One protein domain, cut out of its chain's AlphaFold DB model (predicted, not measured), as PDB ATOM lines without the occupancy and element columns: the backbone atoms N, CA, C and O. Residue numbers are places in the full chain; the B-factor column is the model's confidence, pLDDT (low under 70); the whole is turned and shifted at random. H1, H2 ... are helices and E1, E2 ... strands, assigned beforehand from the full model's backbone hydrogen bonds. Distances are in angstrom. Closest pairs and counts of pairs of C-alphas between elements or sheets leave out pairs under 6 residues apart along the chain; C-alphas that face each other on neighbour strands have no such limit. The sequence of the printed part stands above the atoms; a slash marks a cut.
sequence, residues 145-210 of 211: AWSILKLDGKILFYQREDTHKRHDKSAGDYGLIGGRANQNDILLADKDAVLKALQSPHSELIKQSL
ATOM      1  N   ALA A 145      27.681 -50.719  -1.742       88.44
ATOM      2  CA  ALA A 145      28.899 -50.976  -0.991       88.44
ATOM      3  C   ALA A 145      28.623 -50.711   0.488       88.44
ATOM      4  O   ALA A 145      28.024 -49.687   0.837       88.44
ATOM      5  N   TRP A 146      29.060 -51.628   1.346       88.50
ATOM      6  CA  TRP A 146      29.006 -51.488   2.797       88.50
ATOM      7  C   TRP A 146      30.392 -51.705   3.385       88.50
ATOM      8  O   TRP A 146      31.173 -52.506   2.878       88.50
ATOM      9  N   SER A 147      30.678 -51.023   4.485       88.56
ATOM     10  CA  SER A 147      31.945 -51.111   5.197       88.56
ATOM     11  C   SER A 147      31.711 -51.455   6.663       88.56
ATOM     12  O   SER A 147      30.771 -50.971   7.297       88.56
ATOM     13  N   ILE A 148      32.607 -52.273   7.216       92.00
ATOM     14  CA  ILE A 148      32.687 -52.551   8.649       92.00
ATOM     15  C   ILE A 148      33.901 -51.803   9.188       92.00
ATOM     16  O   ILE A 148      35.039 -52.113   8.843       92.00
ATOM     17  N   LEU A 149      33.655 -50.821  10.050       92.00
ATOM     18  CA  LEU A 149      34.699 -50.034  10.699       92.00
ATOM     19  C   LEU A 149      34.839 -50.519  12.141       92.00
ATOM     20  O   LEU A 149      33.901 -50.382  12.929       92.00
ATOM     21  N   LYS A 150      35.998 -51.103  12.473       94.81
ATOM     22  CA  LYS A 150      36.321 -51.586  13.820       94.81
ATOM     23  C   LYS A 150      37.368 -50.687  14.474       94.81
ATOM     24  O   LYS A 150      38.450 -50.517  13.921       94.81
ATOM     25  N   LEU A 151      37.070 -50.184  15.669       95.00
ATOM     26  CA  LEU A 151      37.986 -49.385  16.489       95.00
ATOM     27  C   LEU A 151      37.876 -49.835  17.951       95.00
ATOM     28  O   LEU A 151      36.770 -49.932  18.477       95.00
ATOM     29  N   ASP A 152      39.005 -50.168  18.581       96.12
ATOM     30  CA  ASP A 152      39.089 -50.600  19.989       96.12
ATOM     31  C   ASP A 152      38.082 -51.696  20.376       96.12
ATOM     32  O   ASP A 152      37.412 -51.648  21.406       96.12
ATOM     33  N   GLY A 153      37.930 -52.693  19.501       95.00
ATOM     34  CA  GLY A 153      37.002 -53.807  19.718       95.00
ATOM     35  C   GLY A 153      35.523 -53.484  19.464       95.00
ATOM     36  O   GLY A 153      34.701 -54.388  19.573       95.00
ATOM     37  N   LYS A 154      35.177 -52.253  19.076       95.56
ATOM     38  CA  LYS A 154      33.807 -51.818  18.755       95.56
ATOM     39  C   LYS A 154      33.607 -51.710  17.247       95.56
ATOM     40  O   LYS A 154      34.560 -51.444  16.521       95.56
ATOM     41  N   ILE A 155      32.371 -51.902  16.787       94.94
ATOM     42  CA  ILE A 155      31.976 -51.744  15.380       94.94
ATOM     43  C   ILE A 155      31.091 -50.507  15.253       94.94
ATOM     44  O   ILE A 155      30.170 -50.324  16.050       94.94
ATOM     45  N   LEU A 156      31.363 -49.673  14.252       93.62
ATOM     46  CA  LEU A 156      30.544 -48.506  13.952       93.62
ATOM     47  C   LEU A 156      29.286 -48.897  13.165       93.62
ATOM     48  O   LEU A 156      29.372 -49.499  12.095       93.62
ATOM     49  N   PHE A 157      28.137 -48.459  13.670       91.38
ATOM     50  CA  PHE A 157      26.856 -48.453  12.970       91.38
ATOM     51  C   PHE A 157      26.332 -47.017  12.890       91.38
ATOM     52  O   PHE A 157      26.611 -46.214  13.781       91.38
ATOM     53  N   TYR A 158      25.548 -46.699  11.858       87.19
ATOM     54  CA  TYR A 158      24.759 -45.465  11.835       87.19
ATOM     55  C   TYR A 158      23.322 -45.762  12.256       87.19
ATOM     56  O   TYR A 158      22.764 -46.797  11.884       87.19
ATOM     57  N   GLN A 159      22.720 -44.851  13.018       85.50
ATOM     58  CA  GLN A 159      21.290 -44.891  13.294       85.50
ATOM     59  C   GLN A 159      20.537 -44.380  12.065       85.50
ATOM     60  O   GLN A 159      20.854 -43.320  11.525       85.50
ATOM     61  N   ARG A 160      19.557 -45.142  11.592       77.44
ATOM     62  CA  ARG A 160      18.761 -44.780  10.420       77.44
ATOM     63  C   ARG A 160      17.781 -43.669  10.797       77.44
ATOM     64  O   ARG A 160      17.042 -43.799  11.761       77.44
ATOM     65  N   GLU A 161      17.722 -42.616   9.988       68.19
ATOM     66  CA  GLU A 161      16.826 -41.467  10.217       68.19
ATOM     67  C   GLU A 161      15.328 -41.812  10.066       68.19
ATOM     68  O   GLU A 161      14.465 -41.054  10.502       68.19
ATOM     69  N   ASP A 162      15.013 -42.951   9.438       65.69
ATOM     70  CA  ASP A 162      13.693 -43.242   8.861       65.69
ATOM     71  C   ASP A 162      12.998 -44.484   9.463       65.69
ATOM     72  O   ASP A 162      12.019 -44.973   8.896       65.69
ATOM     73  N   THR A 163      13.467 -45.015  10.602       55.81
ATOM     74  CA  THR A 163      12.951 -46.282  11.179       55.81
ATOM     75  C   THR A 163      11.498 -46.225  11.635       55.81
ATOM     76  O   THR A 163      10.822 -47.248  11.673       55.81
ATOM     77  N   HIS A 164      10.965 -45.027  11.879       53.06
ATOM     78  CA  HIS A 164       9.569 -44.840  12.280       53.06
ATOM     79  C   HIS A 164       8.654 -44.283  11.181       53.06
ATOM     80  O   HIS A 164       7.435 -44.381  11.308       53.06
ATOM     81  N   LYS A 165       9.195 -43.724  10.089       53.50
ATOM     82  CA  LYS A 165       8.392 -43.039   9.057       53.50
ATOM     83  C   LYS A 165       7.715 -43.973   8.058       53.50
ATOM     84  O   LYS A 165       6.743 -43.574   7.431       53.50
ATOM     85  N   ARG A 166       8.217 -45.199   7.894       56.12
ATOM     86  CA  ARG A 166       7.777 -46.104   6.815       56.12
ATOM     87  C   ARG A 166       6.948 -47.297   7.279       56.12
ATOM     88  O   ARG A 166       6.737 -48.211   6.494       56.12
ATOM     89  N   HIS A 167       6.528 -47.321   8.549       52.53
ATOM     90  CA  HIS A 167       5.841 -48.460   9.181       52.53
ATOM     91  C   HIS A 167       6.554 -49.821   9.013       52.53
ATOM     92  O   HIS A 167       5.974 -50.869   9.302       52.53
ATOM     93  N   ASP A 168       7.819 -49.808   8.592       56.03
ATOM     94  CA  ASP A 168       8.639 -50.986   8.382       56.03
ATOM     95  C   ASP A 168       9.145 -51.471   9.739       56.03
ATOM     96  O   ASP A 168      10.168 -51.025  10.249       56.03
ATOM     97  N   LYS A 169       8.382 -52.383  10.344       56.78
ATOM     98  CA  LYS A 169       8.746 -53.035  11.608       56.78
ATOM     99  C   LYS A 169       9.824 -54.111  11.430       56.78
ATOM    100  O   LYS A 169      10.213 -54.729  12.416       56.78
ATOM    101  N   SER A 170      10.252 -54.381  10.193       61.56
ATOM    102  CA  SER A 170      11.227 -55.427   9.875       61.56
ATOM    103  C   SER A 170      12.661 -54.901   9.775       61.56
ATOM    104  O   SER A 170      13.607 -55.653  10.015       61.56
ATOM    105  N   ALA A 171      12.839 -53.611   9.479       64.25
ATOM    106  CA  ALA A 171      14.144 -52.962   9.447       64.25
ATOM    107  C   ALA A 171      14.551 -52.461  10.845       64.25
ATOM    108  O   ALA A 171      13.863 -51.641  11.446       64.25
ATOM    109  N   GLY A 172      15.694 -52.933  11.353       69.56
ATOM    110  CA  GLY A 172      16.255 -52.472  12.628       69.56
ATOM    111  C   GLY A 172      16.769 -51.027  12.585       69.56
ATOM    112  O   GLY A 172      16.986 -50.462  11.513       69.56
ATOM    113  N   ASP A 173      17.020 -50.445  13.763       79.25
ATOM    114  CA  ASP A 173      17.382 -49.025  13.911       79.25
ATOM    115  C   ASP A 173      18.782 -48.649  13.414       79.25
ATOM    116  O   ASP A 173      19.067 -47.480  13.155       79.25
ATOM    117  N   TYR A 174      19.654 -49.640  13.248       85.25
ATOM    118  CA  TYR A 174      21.068 -49.442  12.959       85.25
ATOM    119  C   TYR A 174      21.475 -50.155  11.671       85.25
ATOM    120  O   TYR A 174      21.098 -51.302  11.434       85.25
ATOM    121  N   GLY A 175      22.266 -49.478  10.839       85.06
ATOM    122  CA  GLY A 175      22.815 -50.021   9.596       85.06
ATOM    123  C   GLY A 175      24.337 -49.899   9.517       85.06
ATOM    124  O   GLY A 175      24.952 -49.100  10.225       85.06
ATOM    125  N   LEU A 176      24.948 -50.691   8.633       88.88
ATOM    126  CA  LEU A 176      26.364 -50.552   8.279       88.88
ATOM    127  C   LEU A 176      26.590 -49.299   7.436       88.88
ATOM    128  O   LEU A 176      25.763 -48.962   6.588       88.88
ATOM    129  N   ILE A 177      27.735 -48.647   7.626       89.25
ATOM    130  CA  ILE A 177      28.139 -47.511   6.794       89.25
ATOM    131  C   ILE A 177      28.240 -47.969   5.339       89.25
ATOM    132  O   ILE A 177      28.831 -49.008   5.056       89.25
ATOM    133  N   GLY A 178      27.647 -47.220   4.415       88.56
ATOM    134  CA  GLY A 178      27.642 -47.597   3.010       88.56
ATOM    135  C   GLY A 178      26.748 -46.724   2.145       88.56
ATOM    136  O   GLY A 178      26.115 -45.781   2.619       88.56
ATOM    137  N   GLY A 179      26.691 -47.061   0.860       87.75
ATOM    138  CA  GLY A 179      25.963 -46.286  -0.134       87.75
ATOM    139  C   GLY A 179      25.680 -47.071  -1.407       87.75
ATOM    140  O   GLY A 179      26.329 -48.071  -1.717       87.75
ATOM    141  N   ARG A 180      24.667 -46.616  -2.148       90.88
ATOM    142  CA  ARG A 180      24.336 -47.164  -3.465       90.88
ATOM    143  C   ARG A 180      25.316 -46.617  -4.501       90.88
ATOM    144  O   ARG A 180      25.445 -45.400  -4.612       90.88
ATOM    145  N   ALA A 181      25.886 -47.508  -5.307       91.69
ATOM    146  CA  ALA A 181      26.691 -47.141  -6.460       91.69
ATOM    147  C   ALA A 181      25.867 -46.331  -7.471       91.69
ATOM    148  O   ALA A 181      24.696 -46.631  -7.739       91.69
ATOM    149  N   ASN A 182      26.479 -45.316  -8.058       91.25
ATOM    150  CA  ASN A 182      25.897 -44.485  -9.095       91.25
ATOM    151  C   ASN A 182      26.877 -44.306 -10.268       91.25
ATOM    152  O   ASN A 182      28.054 -44.638 -10.182       91.25
ATOM    153  N   GLN A 183      26.384 -43.785 -11.392       90.50
ATOM    154  CA  GLN A 183      27.161 -43.670 -12.636       90.50
ATOM    155  C   GLN A 183      28.418 -42.784 -12.531       90.50
ATOM    156  O   GLN A 183      29.311 -42.873 -13.380       90.50
ATOM    157  N   ASN A 184      28.472 -41.906 -11.525       89.81
ATOM    158  CA  ASN A 184      29.604 -41.017 -11.288       89.81
ATOM    159  C   ASN A 184      30.695 -41.691 -10.448       89.81
ATOM    160  O   ASN A 184      31.831 -41.235 -10.496       89.81
ATOM    161  N   ASP A 185      30.379 -42.788  -9.752       88.00
ATOM    162  CA  ASP A 185      31.361 -43.565  -8.982       88.00
ATOM    163  C   ASP A 185      32.260 -44.410  -9.905       88.00
ATOM    164  O   ASP A 185      33.344 -44.834  -9.518       88.00
ATOM    165  N   ILE A 186      31.819 -44.648 -11.145       89.44
ATOM    166  CA  ILE A 186      32.507 -45.497 -12.120       89.44
ATOM    167  C   ILE A 186      33.324 -44.628 -13.080       89.44
ATOM    168  O   ILE A 186      32.775 -43.869 -13.893       89.44
ATOM    169  N   LEU A 187      34.648 -44.782 -13.021       86.00
ATOM    170  CA  LEU A 187      35.628 -44.067 -13.848       86.00
ATOM    171  C   LEU A 187      35.742 -44.662 -15.263       86.00
ATOM    172  O   LEU A 187      36.829 -44.943 -15.757       86.00
ATOM    173  N   LEU A 188      34.600 -44.856 -15.922       87.31
ATOM    174  CA  LEU A 188      34.513 -45.202 -17.338       87.31
ATOM    175  C   LEU A 188      33.921 -44.018 -18.110       87.31
ATOM    176  O   LEU A 188      32.947 -43.398 -17.665       87.31
ATOM    177  N   ALA A 189      34.526 -43.705 -19.259       86.56
ATOM    178  CA  ALA A 189      34.098 -42.607 -20.124       86.56
ATOM    179  C   ALA A 189      32.742 -42.889 -20.792       86.56
ATOM    180  O   ALA A 189      31.920 -41.984 -20.920       86.56
ATOM    181  N   ASP A 190      32.490 -44.144 -21.170       93.19
ATOM    182  CA  ASP A 190      31.218 -44.573 -21.754       93.19
ATOM    183  C   ASP A 190      30.135 -44.703 -20.671       93.19
ATOM    184  O   ASP A 190      30.011 -45.729 -19.993       93.19
ATOM    185  N   LYS A 191      29.349 -43.637 -20.492       91.12
ATOM    186  CA  LYS A 191      28.279 -43.579 -19.487       91.12
ATOM    187  C   LYS A 191      27.078 -44.459 -19.825       91.12
ATOM    188  O   LYS A 191      26.426 -44.941 -18.899       91.12
ATOM    189  N   ASP A 192      26.835 -44.755 -21.096       93.62
ATOM    190  CA  ASP A 192      25.750 -45.654 -21.496       93.62
ATOM    191  C   ASP A 192      26.082 -47.099 -21.117       93.62
ATOM    192  O   ASP A 192      25.227 -47.826 -20.599       93.62
ATOM    193  N   ALA A 193      27.340 -47.511 -21.308       93.19
ATOM    194  CA  ALA A 193      27.827 -48.803 -20.835       93.19
ATOM    195  C   ALA A 193      27.731 -48.919 -19.307       93.19
ATOM    196  O   ALA A 193      27.261 -49.942 -18.799       93.19
ATOM    197  N   VAL A 194      28.097 -47.863 -18.568       93.88
ATOM    198  CA  VAL A 194      27.950 -47.826 -17.102       93.88
ATOM    199  C   VAL A 194      26.487 -47.963 -16.678       93.88
ATOM    200  O   VAL A 194      26.186 -48.740 -15.772       93.88
ATOM    201  N   LEU A 195      25.562 -47.254 -17.326       93.25
ATOM    202  CA  LEU A 195      24.136 -47.332 -17.001       93.25
ATOM    203  C   LEU A 195      23.567 -48.730 -17.250       93.25
ATOM    204  O   LEU A 195      22.904 -49.280 -16.369       93.25
ATOM    205  N   LYS A 196      23.878 -49.340 -18.401       93.62
ATOM    206  CA  LYS A 196      23.488 -50.728 -18.699       93.62
ATOM    207  C   LYS A 196      24.032 -51.690 -17.647       93.62
ATOM    208  O   LYS A 196      23.300 -52.549 -17.158       93.62
ATOM    209  N   ALA A 197      25.292 -51.520 -17.253       93.94
ATOM    210  CA  ALA A 197      25.934 -52.327 -16.224       93.94
ATOM    211  C   ALA A 197      25.279 -52.162 -14.838       93.94
ATOM    212  O   ALA A 197      25.012 -53.163 -14.174       93.94
ATOM    213  N   LEU A 198      24.963 -50.930 -14.418       93.38
ATOM    214  CA  LEU A 198      24.258 -50.640 -13.158       93.38
ATOM    215  C   LEU A 198      22.841 -51.230 -13.120       93.38
ATOM    216  O   LEU A 198      22.343 -51.558 -12.044       93.38
ATOM    217  N   GLN A 199      22.198 -51.366 -14.281       93.38
ATOM    218  CA  GLN A 199      20.844 -51.904 -14.436       93.38
ATOM    219  C   GLN A 199      20.812 -53.401 -14.778       93.38
ATOM    220  O   GLN A 199      19.742 -53.939 -15.051       93.38
ATOM    221  N   SER A 200      21.956 -54.084 -14.747       93.50
ATOM    222  CA  SER A 200      22.058 -55.520 -15.026       93.50
ATOM    223  C   SER A 200      22.335 -56.319 -13.751       93.50
ATOM    224  O   SER A 200      22.942 -55.782 -12.820       93.50
ATOM    225  N   PRO A 201      21.952 -57.606 -13.686       93.25
ATOM    226  CA  PRO A 201      22.381 -58.493 -12.610       93.25
ATOM    227  C   PRO A 201      23.879 -58.806 -12.714       93.25
ATOM    228  O   PRO A 201      24.406 -58.969 -13.809       93.25
ATOM    229  N   HIS A 202      24.547 -58.963 -11.569       90.38
ATOM    230  CA  HIS A 202      25.907 -59.519 -11.452       90.38
ATOM    231  C   HIS A 202      26.991 -58.889 -12.352       90.38
ATOM    232  O   HIS A 202      27.941 -59.566 -12.727       90.38
ATOM    233  N   SER A 203      26.887 -57.601 -12.658       93.44
ATOM    234  CA  SER A 203      27.843 -56.859 -13.475       93.44
ATOM    235  C   SER A 203      29.226 -56.812 -12.830       93.44
ATOM    236  O   SER A 203      29.431 -56.145 -11.813       93.44
ATOM    237  N   GLU A 204      30.185 -57.488 -13.459       92.25
ATOM    238  CA  GLU A 204      31.590 -57.474 -13.042       92.25
ATOM    239  C   GLU A 204      32.200 -56.074 -13.130       92.25
ATOM    240  O   GLU A 204      32.952 -55.693 -12.239       92.25
ATOM    241  N   LEU A 205      31.798 -55.267 -14.122       91.38
ATOM    242  CA  LEU A 205      32.222 -53.867 -14.238       91.38
ATOM    243  C   LEU A 205      31.938 -53.098 -12.942       91.38
ATOM    244  O   LEU A 205      32.808 -52.399 -12.427       91.38
ATOM    245  N   ILE A 206      30.717 -53.228 -12.412       92.12
ATOM    246  CA  ILE A 206      30.329 -52.499 -11.203       92.12
ATOM    247  C   ILE A 206      31.019 -53.098  -9.983       92.12
ATOM    248  O   ILE A 206      31.551 -52.346  -9.177       92.12
ATOM    249  N   LYS A 207      31.077 -54.430  -9.866       89.25
ATOM    250  CA  LYS A 207      31.747 -55.094  -8.736       89.25
ATOM    251  C   LYS A 207      33.224 -54.717  -8.621       89.25
ATOM    252  O   LYS A 207      33.681 -54.468  -7.518       89.25
ATOM    253  N   GLN A 208      33.946 -54.647  -9.737       88.25
ATOM    254  CA  GLN A 208      35.367 -54.275  -9.761       88.25
ATOM    255  C   GLN A 208      35.608 -52.787  -9.494       88.25
ATOM    256  O   GLN A 208      36.721 -52.395  -9.160       88.25
ATOM    257  N   SER A 209      34.580 -51.958  -9.666       85.31
ATOM    258  CA  SER A 209      34.660 -50.517  -9.426       85.31
ATOM    259  C   SER A 209      34.272 -50.127  -7.999       85.31
ATOM    260  O   SER A 209      34.422 -48.964  -7.628       85.31
ATOM    261  N   LEU A 210      33.732 -51.063  -7.215       78.81
ATOM    262  CA  LEU A 210      33.409 -50.841  -5.812       78.81
ATOM    263  C   LEU A 210      34.588 -51.280  -4.928       78.81
ATOM    264  O   LEU A 210      35.212 -52.295  -5.237       78.81
TER     265      LEU A 210
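Overview. This is residues 145 to 210 of the 211 residues of a protein of Bathymodiolus heckerae thiotrophic gill symbiont (UniProt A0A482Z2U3). The model has little regular structure: a hairpin of two short strands, E1 and E2, sits between a long looping link, residues 148 to 176, and two short helices, H1 and H2, at the opposite end. Residues 165 to 170 stick out. The printed part has 66 residues, with E1, E2, H1, H2 in chain order, class mixed; it is only just loose, close to extended, with radius of gyration of the C-alphas 15.9 A, and spans 39 by 35 by 19 A.

Arrangement. Look first at the hairpin of E1, residues 145 to 147, and E2, residues 177 to 180, antiparallel at 174 degrees; N 147 and O 177 are 2.8 A apart, within hydrogen-bond range. H1, residues 191 to 198, and H2, residues 204 to 209, touch about perpendicular at 75 degrees, their closest C-alphas Leu 198 and Ile 206 at 6.6 A. In both, every O i to N i+4 pair is within hydrogen-bond range. E1 is apart from both helices.

Along the chain. Find C-alpha 145 at (28.899, -50.976, -0.991), where E1 begins, 6.9 A long; E2 spans 10.9 A, H1 10.3 A, and H2 8.4 A to C-alpha 209 at (34.660, -50.517, -9.426).

Size, cuts and confidence. The printed part has no cut; the link from E1 to E2 is long, and in it residues 161 to 172 have pLDDT under 70.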